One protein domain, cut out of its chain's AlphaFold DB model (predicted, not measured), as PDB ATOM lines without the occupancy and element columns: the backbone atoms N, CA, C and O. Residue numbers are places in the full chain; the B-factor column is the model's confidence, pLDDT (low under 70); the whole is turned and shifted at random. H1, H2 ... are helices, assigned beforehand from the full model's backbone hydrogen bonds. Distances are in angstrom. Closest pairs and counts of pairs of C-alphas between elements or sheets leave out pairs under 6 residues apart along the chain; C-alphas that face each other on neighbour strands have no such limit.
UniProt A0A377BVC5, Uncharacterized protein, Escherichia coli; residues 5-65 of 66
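What this domain is: This is residues 5 to 65 of the 66 residues of an uncharacterized protein of Escherichia coli (UniProt A0A377BVC5). The longest helix, H3, makes a small cluster with H2, which packs crosswise on it, and with the short H4 near its last residues, while H1 stands off alone at the other end of the longest axis, reached by a long unnamed stretch, residues 17 to 28. Residues 5 to 10 and 12 to 16 of H1, and most of the link, residues 17 to 18 and 22 to 28, stand free, with nothing packed on them. The printed part has 61 residues with four named helices, H1, H2, H3 and H4 in that order, and no named strand; its class is all helix. The whole is only just loose, close to extended, with a radius of gyration of the C-alphas of 15.5 A, and it is flat, spanning 43 by 30 by 15 A.

Where its parts are: H3 is residues 45 to 59, 21.3 A from first to last C-alpha, and ends at C-alpha 59 at (-25.945, -21.772, -41.207). H2, before it, is residues 29 to 34 and is 8.9 A long. H4 is residues 61 to 64, 5.5 A long, with C-alpha 64 at (-32.326, -12.979, -42.796). H1 is residues 5 to 16, 16.8 A long, and begins at C-alpha 5 at (-67.209, -11.562, -52.196).

How they stand to each other: H3 and H2 touch, with the C-alphas of Ser 54 and Ile 34 closest at 5.2 A. They run the same way at a steep tilt of 68 degrees, only just short of about perpendicular. H3 and H4 are close but not clearly touching, with the C-alphas of Phe 57 and Tyr 63 closest at 6.6 A. H2 and H4 are only just apart, with their closest C-alphas 8.2 A from each other. H1 is apart from H2, H3 and H4. In H1, H2 and H3 every O i to N i+4 pair is within hydrogen-bond range; H4, with four residues, is too short for such a pair, and its one O i to N i+3 pair is within range.

The domain as a whole: The two C-alphas farthest apart are those of Thr 5 and Asn 59, at 43.9 A. Without the stretches that stand free, the body has 40 residues and spans 36 by 30 by 14 A. The printed part has no cut. The link from H1 to H2, 12 residues, is long; that from H2 to H3, 10 residues, is short; that from H3 to H4, one residue, is tight. The mean pLDDT of the printed part is 81.1, and it is under 70 at residues 21 to 27, 38 and 40.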
ATOM      1  N   THR A   5     -66.368 -10.460 -51.706       88.81
ATOM      2  CA  THR A   5     -67.209 -11.562 -52.196       88.81
ATOM      3  C   THR A   5     -66.409 -12.827 -52.516       88.81
ATOM      4  O   THR A   5     -66.857 -13.930 -52.209       88.81
ATOM      5  N   GLN A   6     -65.218 -12.689 -53.106       85.12
ATOM      6  CA  GLN A   6     -64.339 -13.825 -53.408       85.12
ATOM      7  C   GLN A   6     -63.801 -14.471 -52.126       85.12
ATOM      8  O   GLN A   6     -63.787 -15.695 -52.029       85.12
ATOM      9  N   ILE A   7     -63.452 -13.659 -51.121       87.31
ATOM     10  CA  ILE A   7     -62.988 -14.136 -49.810       87.31
ATOM     11  C   ILE A   7     -64.082 -14.948 -49.104       87.31
ATOM     12  O   ILE A   7     -63.831 -16.064 -48.660       87.31
ATOM     13  N   ASN A   8     -65.320 -14.449 -49.071       89.12
ATOM     14  CA  ASN A   8     -66.429 -15.167 -48.431       89.12
ATOM     15  C   ASN A   8     -66.740 -16.509 -49.113       89.12
ATOM     16  O   ASN A   8     -67.062 -17.487 -48.439       89.12
ATOM     17  N   LYS A   9     -66.626 -16.573 -50.448       92.94
ATOM     18  CA  LYS A   9     -66.801 -17.825 -51.196       92.94
ATOM     19  C   LYS A   9     -65.712 -18.842 -50.846       92.94
ATOM     20  O   LYS A   9     -66.027 -20.011 -50.652       92.94
ATOM     21  N   LEU A  10     -64.464 -18.389 -50.741       86.75
ATOM     22  CA  LEU A  10     -63.332 -19.232 -50.366       86.75
ATOM     23  C   LEU A  10     -63.492 -19.793 -48.947       86.75
ATOM     24  O   LEU A  10     -63.368 -20.998 -48.765       86.75
ATOM     25  N   ILE A  11     -63.850 -18.947 -47.974       85.38
ATOM     26  CA  ILE A  11     -64.091 -19.367 -46.583       85.38
ATOM     27  C   ILE A  11     -65.152 -20.471 -46.523       85.38
ATOM     28  O   ILE A  11     -64.953 -21.479 -45.852       85.38
ATOM     29  N   LYS A  12     -66.259 -20.315 -47.262       92.44
ATOM     30  CA  LYS A  12     -67.303 -21.343 -47.325       92.44
ATOM     31  C   LYS A  12     -66.766 -22.665 -47.882       92.44
ATOM     32  O   LYS A  12     -66.985 -23.697 -47.268       92.44
ATOM     33  N   MET A  13     -66.034 -22.623 -48.997       91.19
ATOM     34  CA  MET A  13     -65.454 -23.831 -49.597       91.19
ATOM     35  C   MET A  13     -64.480 -24.540 -48.653       91.19
ATOM     36  O   MET A  13     -64.474 -25.761 -48.606       91.19
ATOM     37  N   MET A  14     -63.672 -23.793 -47.900       88.31
ATOM     38  CA  MET A  14     -62.740 -24.370 -46.927       88.31
ATOM     39  C   MET A  14     -63.474 -25.040 -45.758       88.31
ATOM     40  O   MET A  14     -63.099 -26.141 -45.375       88.31
ATOM     41  N   ASN A  15     -64.538 -24.417 -45.242       85.94
ATOM     42  CA  ASN A  15     -65.382 -25.021 -44.205       85.94
ATOM     43  C   ASN A  15     -66.094 -26.284 -44.709       85.94
ATOM     44  O   ASN A  15     -66.110 -27.286 -44.009       85.94
ATOM     45  N   ASP A  16     -66.646 -26.252 -45.926       92.62
ATOM     46  CA  ASP A  16     -67.335 -27.402 -46.534       92.62
ATOM     47  C   ASP A  16     -66.385 -28.601 -46.753       92.62
ATOM     48  O   ASP A  16     -66.835 -29.739 -46.869       92.62
ATOM     49  N   LEU A  17     -65.075 -28.348 -46.832       89.62
ATOM     50  CA  LEU A  17     -64.030 -29.359 -47.006       89.62
ATOM     51  C   LEU A  17     -63.428 -29.854 -45.681       89.62
ATOM     52  O   LEU A  17     -62.473 -30.628 -45.733       89.62
ATOM     53  N   ASP A  18     -63.913 -29.373 -44.529       83.31
ATOM     54  CA  ASP A  18     -63.242 -29.520 -43.227       83.31
ATOM     55  C   ASP A  18     -61.738 -29.208 -43.330       83.31
ATOM     56  O   ASP A  18     -60.884 -29.858 -42.721       83.31
ATOM     57  N   TYR A  19     -61.395 -28.223 -44.169       79.19
ATOM     58  CA  TYR A  19     -60.008 -27.883 -44.424       79.19
ATOM     59  C   TYR A  19     -59.397 -27.365 -43.119       79.19
ATOM     60  O   TYR A  19     -59.977 -26.456 -42.514       79.19
ATOM     61  N   PRO A  20     -58.251 -27.904 -42.668       72.38
ATOM     62  CA  PRO A  20     -57.667 -27.505 -41.400       72.38
ATOM     63  C   PRO A  20     -57.318 -26.019 -41.460       72.38
ATOM     64  O   PRO A  20     -56.378 -25.598 -42.134       72.38
ATOM     65  N   PHE A  21     -58.107 -25.204 -40.764       62.47
ATOM     66  CA  PHE A  21     -57.752 -23.822 -40.497       62.47
ATOM     67  C   PHE A  21     -56.692 -23.833 -39.407       62.47
ATOM     68  O   PHE A  21     -56.995 -23.787 -38.215       62.47
ATOM     69  N   GLU A  22     -55.433 -23.903 -39.824       66.56
ATOM     70  CA  GLU A  22     -54.353 -23.512 -38.937       66.56
ATOM     71  C   GLU A  22     -54.493 -22.017 -38.652       66.56
ATOM     72  O   GLU A  22     -54.800 -21.210 -39.539       66.56
ATOM     73  N   ALA A  23     -54.356 -21.654 -37.376       65.31
ATOM     74  CA  ALA A  23     -54.411 -20.261 -36.976       65.31
ATOM     75  C   ALA A  23     -53.387 -19.468 -37.805       65.31
ATOM     76  O   ALA A  23     -52.290 -19.977 -38.049       65.31
ATOM     77  N   PRO A  24     -53.717 -18.236 -38.238       61.91
ATOM     78  CA  PRO A  24     -52.748 -17.406 -38.934       61.91
ATOM     79  C   PRO A  24     -51.469 -17.336 -38.102       61.91
ATOM     80  O   PRO A  24     -51.535 -17.158 -36.879       61.91
ATOM     81  N   LEU A  25     -50.328 -17.500 -38.771       63.31
ATOM     82  CA  LEU A  25     -49.024 -17.414 -38.131       63.31
ATOM     83  C   LEU A  25     -48.942 -16.068 -37.405       63.31
ATOM     84  O   LEU A  25     -49.058 -15.007 -38.020       63.31
ATOM     85  N   LYS A  26     -48.859 -16.131 -36.072       64.88
ATOM     86  CA  LYS A  26     -48.765 -14.941 -35.214       64.88
ATOM     87  C   LYS A  26     -47.382 -14.305 -35.299       64.88
ATOM     88  O   LYS A  26     -47.253 -13.102 -35.107       64.88
ATOM     89  N   GLU A  27     -46.384 -15.132 -35.570       65.88
ATOM     90  CA  GLU A  27     -44.991 -14.754 -35.764       65.88
ATOM     91  C   GLU A  27     -44.703 -14.623 -37.258       65.88
ATOM     92  O   GLU A  27     -45.451 -15.142 -38.096       65.88
ATOM     93  N   SER A  28     -43.621 -13.926 -37.613       78.62
ATOM     94  CA  SER A  28     -43.177 -13.889 -39.004       78.62
ATOM     95  C   SER A  28     -43.024 -15.320 -39.524       78.62
ATOM     96  O   SER A  28     -42.524 -16.196 -38.816       78.62
ATOM     97  N   PHE A  29     -43.428 -15.576 -40.771       78.88
ATOM     98  CA  PHE A  29     -43.246 -16.889 -41.404       78.88
ATOM     99  C   PHE A  29     -41.790 -17.373 -41.289       78.88
ATOM    100  O   PHE A  29     -41.531 -18.548 -41.045       78.88
ATOM    101  N   ILE A  30     -40.839 -16.441 -41.389       79.94
ATOM    102  CA  ILE A  30     -39.409 -16.717 -41.249       79.94
ATOM    103  C   ILE A  30     -39.037 -17.060 -39.801       79.94
ATOM    104  O   ILE A  30     -38.328 -18.037 -39.577       79.94
ATOM    105  N   GLU A  31     -39.546 -16.314 -38.818       80.62
ATOM    106  CA  GLU A  31     -39.334 -16.615 -37.392       80.62
ATOM    107  C   GLU A  31     -39.896 -17.990 -37.033       80.62
ATOM    108  O   GLU A  31     -39.212 -18.779 -36.378       80.62
ATOM    109  N   SER A  32     -41.086 -18.302 -37.554       80.69
ATOM    110  CA  SER A  32     -41.732 -19.599 -37.376       80.69
ATOM    111  C   SER A  32     -40.821 -20.722 -37.873       80.69
ATOM    112  O   SER A  32     -40.623 -21.687 -37.151       80.69
ATOM    113  N   ILE A  33     -40.192 -20.578 -39.050       83.88
ATOM    114  CA  ILE A  33     -39.273 -21.583 -39.619       83.88
ATOM    115  C   ILE A  33     -37.974 -21.723 -38.815       83.88
ATOM    116  O   ILE A  33     -37.479 -22.836 -38.618       83.88
ATOM    117  N   ILE A  34     -37.397 -20.614 -38.349       80.56
ATOM    118  CA  ILE A  34     -36.150 -20.641 -37.565       80.56
ATOM    119  C   ILE A  34     -36.352 -21.405 -36.249       80.56
ATOM    120  O   ILE A  34     -35.458 -22.143 -35.818       80.56
ATOM    121  N   GLN A  35     -37.530 -21.255 -35.640       76.88
ATOM    122  CA  GLN A  35     -37.895 -21.892 -34.377       76.88
ATOM    123  C   GLN A  35     -38.371 -23.348 -34.517       76.88
ATOM    124  O   GLN A  35     -38.535 -24.011 -33.495       76.88
ATOM    125  N   ILE A  36     -38.560 -23.876 -35.737       79.75
ATOM    126  CA  ILE A  36     -38.967 -25.278 -35.936       79.75
ATOM    127  C   ILE A  36     -37.953 -26.227 -35.280       79.75
ATOM    128  O   ILE A  36     -36.743 -26.170 -35.542       79.75
ATOM    129  N   GLU A  37     -38.470 -27.135 -34.449       72.62
ATOM    130  CA  GLU A  37     -37.733 -28.305 -33.987       72.62
ATOM    131  C   GLU A  37     -37.667 -29.348 -35.103       72.62
ATOM    132  O   GLU A  37     -38.675 -29.763 -35.675       72.62
ATOM    133  N   PHE A  38     -36.450 -29.776 -35.415       68.19
ATOM    134  CA  PHE A  38     -36.194 -30.706 -36.501       68.19
ATOM    135  C   PHE A  38     -36.762 -32.091 -36.220       68.19
ATOM    136  O   PHE A  38     -36.289 -32.797 -35.329       68.19
ATOM    137  N   ASN A  39     -37.674 -32.534 -37.080       71.88
ATOM    138  CA  ASN A  39     -38.076 -33.930 -37.160       71.88
ATOM    139  C   ASN A  39     -37.493 -34.579 -38.423       71.88
ATOM    140  O   ASN A  39     -38.076 -34.528 -39.508       71.88
ATOM    141  N   SER A  40     -36.333 -35.227 -38.279       66.81
ATOM    142  CA  SER A  40     -35.649 -35.925 -39.381       66.81
ATOM    143  C   SER A  40     -36.456 -37.083 -39.976       66.81
ATOM    144  O   SER A  40     -36.134 -37.558 -41.063       66.81
ATOM    145  N   ASN A  41     -37.496 -37.543 -39.278       77.69
ATOM    146  CA  ASN A  41     -38.333 -38.664 -39.691       77.69
ATOM    147  C   ASN A  41     -39.621 -38.217 -40.390       77.69
ATOM    148  O   ASN A  41     -40.479 -39.057 -40.672       77.69
ATOM    149  N   SER A  42     -39.777 -36.920 -40.677       74.31
ATOM    150  CA  SER A  42     -40.944 -36.449 -41.410       74.31
ATOM    151  C   SER A  42     -41.041 -37.108 -42.787       74.31
ATOM    152  O   SER A  42     -40.086 -37.152 -43.566       74.31
ATOM    153  N   THR A  43     -42.233 -37.601 -43.109       74.19
ATOM    154  CA  THR A  43     -42.581 -38.104 -44.440       74.19
ATOM    155  C   THR A  43     -43.238 -37.030 -45.307       74.19
ATOM    156  O   THR A  43     -43.312 -37.199 -46.525       74.19
ATOM    157  N   ASN A  44     -43.667 -35.913 -44.711       85.56
ATOM    158  CA  ASN A  44     -44.336 -34.821 -45.404       85.56
ATOM    159  C   ASN A  44     -43.314 -33.950 -46.157       85.56
ATOM    160  O   ASN A  44     -42.311 -33.512 -45.596       85.56
ATOM    161  N   CYS A  45     -43.552 -33.692 -47.446       82.94
ATOM    162  CA  CYS A  45     -42.621 -32.926 -48.278       82.94
ATOM    163  C   CYS A  45     -42.463 -31.460 -47.840       82.94
ATOM    164  O   CYS A  45     -41.365 -30.920 -47.958       82.94
ATOM    165  N   LEU A  46     -43.518 -30.831 -47.312       82.25
ATOM    166  CA  LEU A  46     -43.468 -29.452 -46.824       82.25
ATOM    167  C   LEU A  46     -42.671 -29.354 -45.526       82.25
ATOM    168  O   LEU A  46     -41.870 -28.442 -45.370       82.25
ATOM    169  N   GLU A  47     -42.828 -30.319 -44.625       82.81
ATOM    170  CA  GLU A  47     -42.057 -30.358 -43.381       82.81
ATOM    171  C   GLU A  47     -40.563 -30.605 -43.661       82.81
ATOM    172  O   GLU A  47     -39.713 -29.938 -43.077       82.81
ATOM    173  N   LYS A  48     -40.225 -31.468 -44.633       85.38
ATOM    174  CA  LYS A  48     -38.840 -31.614 -45.123       85.38
ATOM    175  C   LYS A  48     -38.270 -30.311 -45.678       85.38
ATOM    176  O   LYS A  48     -37.146 -29.955 -45.338       85.38
ATOM    177  N   LEU A  49     -39.044 -29.593 -46.493       86.94
ATOM    178  CA  LEU A  49     -38.631 -28.300 -47.035       86.94
ATOM    179  C   LEU A  49     -38.399 -27.277 -45.914       86.94
ATOM    180  O   LEU A  49     -37.356 -26.631 -45.885       86.94
ATOM    181  N   CYS A  50     -39.332 -27.155 -44.968       88.12
ATOM    182  CA  CYS A  50     -39.184 -26.267 -43.814       88.12
ATOM    183  C   CYS A  50     -37.939 -26.607 -42.988       88.12
ATOM    184  O   CYS A  50     -37.215 -25.698 -42.582       88.12
ATOM    185  N   ASN A  51     -37.651 -27.896 -42.797       86.50
ATOM    186  CA  ASN A  51     -36.425 -28.349 -42.155       86.50
ATOM    187  C   ASN A  51     -35.188 -27.854 -42.930       86.50
ATOM    188  O   ASN A  51     -34.356 -27.148 -42.366       86.50
ATOM    189  N   GLU A  52     -35.063 -28.150 -44.224       87.56
ATOM    190  CA  GLU A  52     -33.907 -27.717 -45.029       87.56
ATOM    191  C   GLU A  52     -33.700 -26.196 -45.006       87.56
ATOM    192  O   GLU A  52     -32.577 -25.718 -44.828       87.56
ATOM    193  N   VAL A  53     -34.786 -25.428 -45.107       88.81
ATOM    194  CA  VAL A  53     -34.750 -23.962 -45.043       88.81
ATOM    195  C   VAL A  53     -34.327 -23.476 -43.653       88.81
ATOM    196  O   VAL A  53     -33.511 -22.562 -43.544       88.81
ATOM    197  N   SER A  54     -34.804 -24.114 -42.581       88.25
ATOM    198  CA  SER A  54     -34.369 -23.813 -41.213       88.25
ATOM    199  C   SER A  54     -32.865 -24.070 -41.028       88.25
ATOM    200  O   SER A  54     -32.174 -23.259 -40.407       88.25
ATOM    201  N   ILE A  55     -32.316 -25.142 -41.622       87.94
ATOM    202  CA  ILE A  55     -30.865 -25.424 -41.603       87.94
ATOM    203  C   ILE A  55     -30.111 -24.320 -42.337       87.94
ATOM    204  O   ILE A  55     -29.111 -23.814 -41.827       87.94
ATOM    205  N   LEU A  56     -30.584 -23.947 -43.528       89.06
ATOM    206  CA  LEU A  56     -29.973 -22.897 -44.333       89.06
ATOM    207  C   LEU A  56     -29.890 -21.586 -43.547       89.06
ATOM    208  O   LEU A  56     -28.810 -21.016 -43.455       89.06
ATOM    209  N   PHE A  57     -30.989 -21.149 -42.933       88.88
ATOM    210  CA  PHE A  57     -31.023 -19.909 -42.154       88.88
ATOM    211  C   PHE A  57     -30.131 -19.952 -40.914       88.88
ATOM    212  O   PHE A  57     -29.479 -18.958 -40.600       88.88
ATOM    213  N   LYS A  58     -30.038 -21.101 -40.234       85.44
ATOM    214  CA  LYS A  58     -29.114 -21.282 -39.099       85.44
ATOM    215  C   LYS A  58     -27.649 -21.197 -39.531       85.44
ATOM    216  O   LYS A  58     -26.834 -20.627 -38.812       85.44
ATOM    217  N   ASN A  59     -27.317 -21.744 -40.700       89.50
ATOM    218  CA  ASN A  59     -25.945 -21.772 -41.207       89.50
ATOM    219  C   ASN A  59     -25.540 -20.497 -41.953       89.50
ATOM    220  O   ASN A  59     -24.350 -20.209 -42.050       89.50
ATOM    221  N   GLN A  60     -26.500 -19.777 -42.529       88.38
ATOM    222  CA  GLN A  60     -26.299 -18.596 -43.365       88.38
ATOM    223  C   GLN A  60     -27.283 -17.499 -42.921       88.38
ATOM    224  O   GLN A  60     -28.282 -17.241 -43.601       88.38
ATOM    225  N   PRO A  61     -27.031 -16.856 -41.765       84.38
ATOM    226  CA  PRO A  61     -27.934 -15.848 -41.211       84.38
ATOM    227  C   PRO A  61     -28.044 -14.593 -42.089       84.38
ATOM    228  O   PRO A  61     -29.019 -13.862 -41.967       84.38
ATOM    229  N   ASP A  62     -27.105 -14.375 -43.013       86.75
ATOM    230  CA  ASP A  62     -27.104 -13.240 -43.946       86.75
ATOM    231  C   ASP A  62     -28.369 -13.187 -44.823       86.75
ATOM    232  O   ASP A  62     -28.801 -12.109 -45.226       86.75
ATOM    233  N   TYR A  63     -29.018 -14.332 -45.070       81.38
ATOM    234  CA  TYR A  63     -30.306 -14.395 -45.774       81.38
ATOM    235  C   TYR A  63     -31.483 -13.809 -44.978       81.38
ATOM    236  O   TYR A  63     -32.566 -13.638 -45.535       81.38
ATOM    237  N   LEU A  64     -31.300 -13.535 -43.683       79.44
ATOM    238  CA  LEU A  64     -32.326 -12.979 -42.796       79.44
ATOM    239  C   LEU A  64     -32.248 -11.453 -42.679       79.44
ATOM    240  O   LEU A  64     -33.169 -10.829 -42.153       79.44
ATOM    241  N   THR A  65     -31.163 -10.851 -43.158       74.94
ATOM    242  CA  THR A  65     -30.935  -9.404 -43.132       74.94
ATOM    243  C   THR A  65     -31.240  -8.791 -44.500       74.94
ATOM    244  O   THR A  65     -30.570  -9.114 -45.479       74.94
TER     245      THR A  65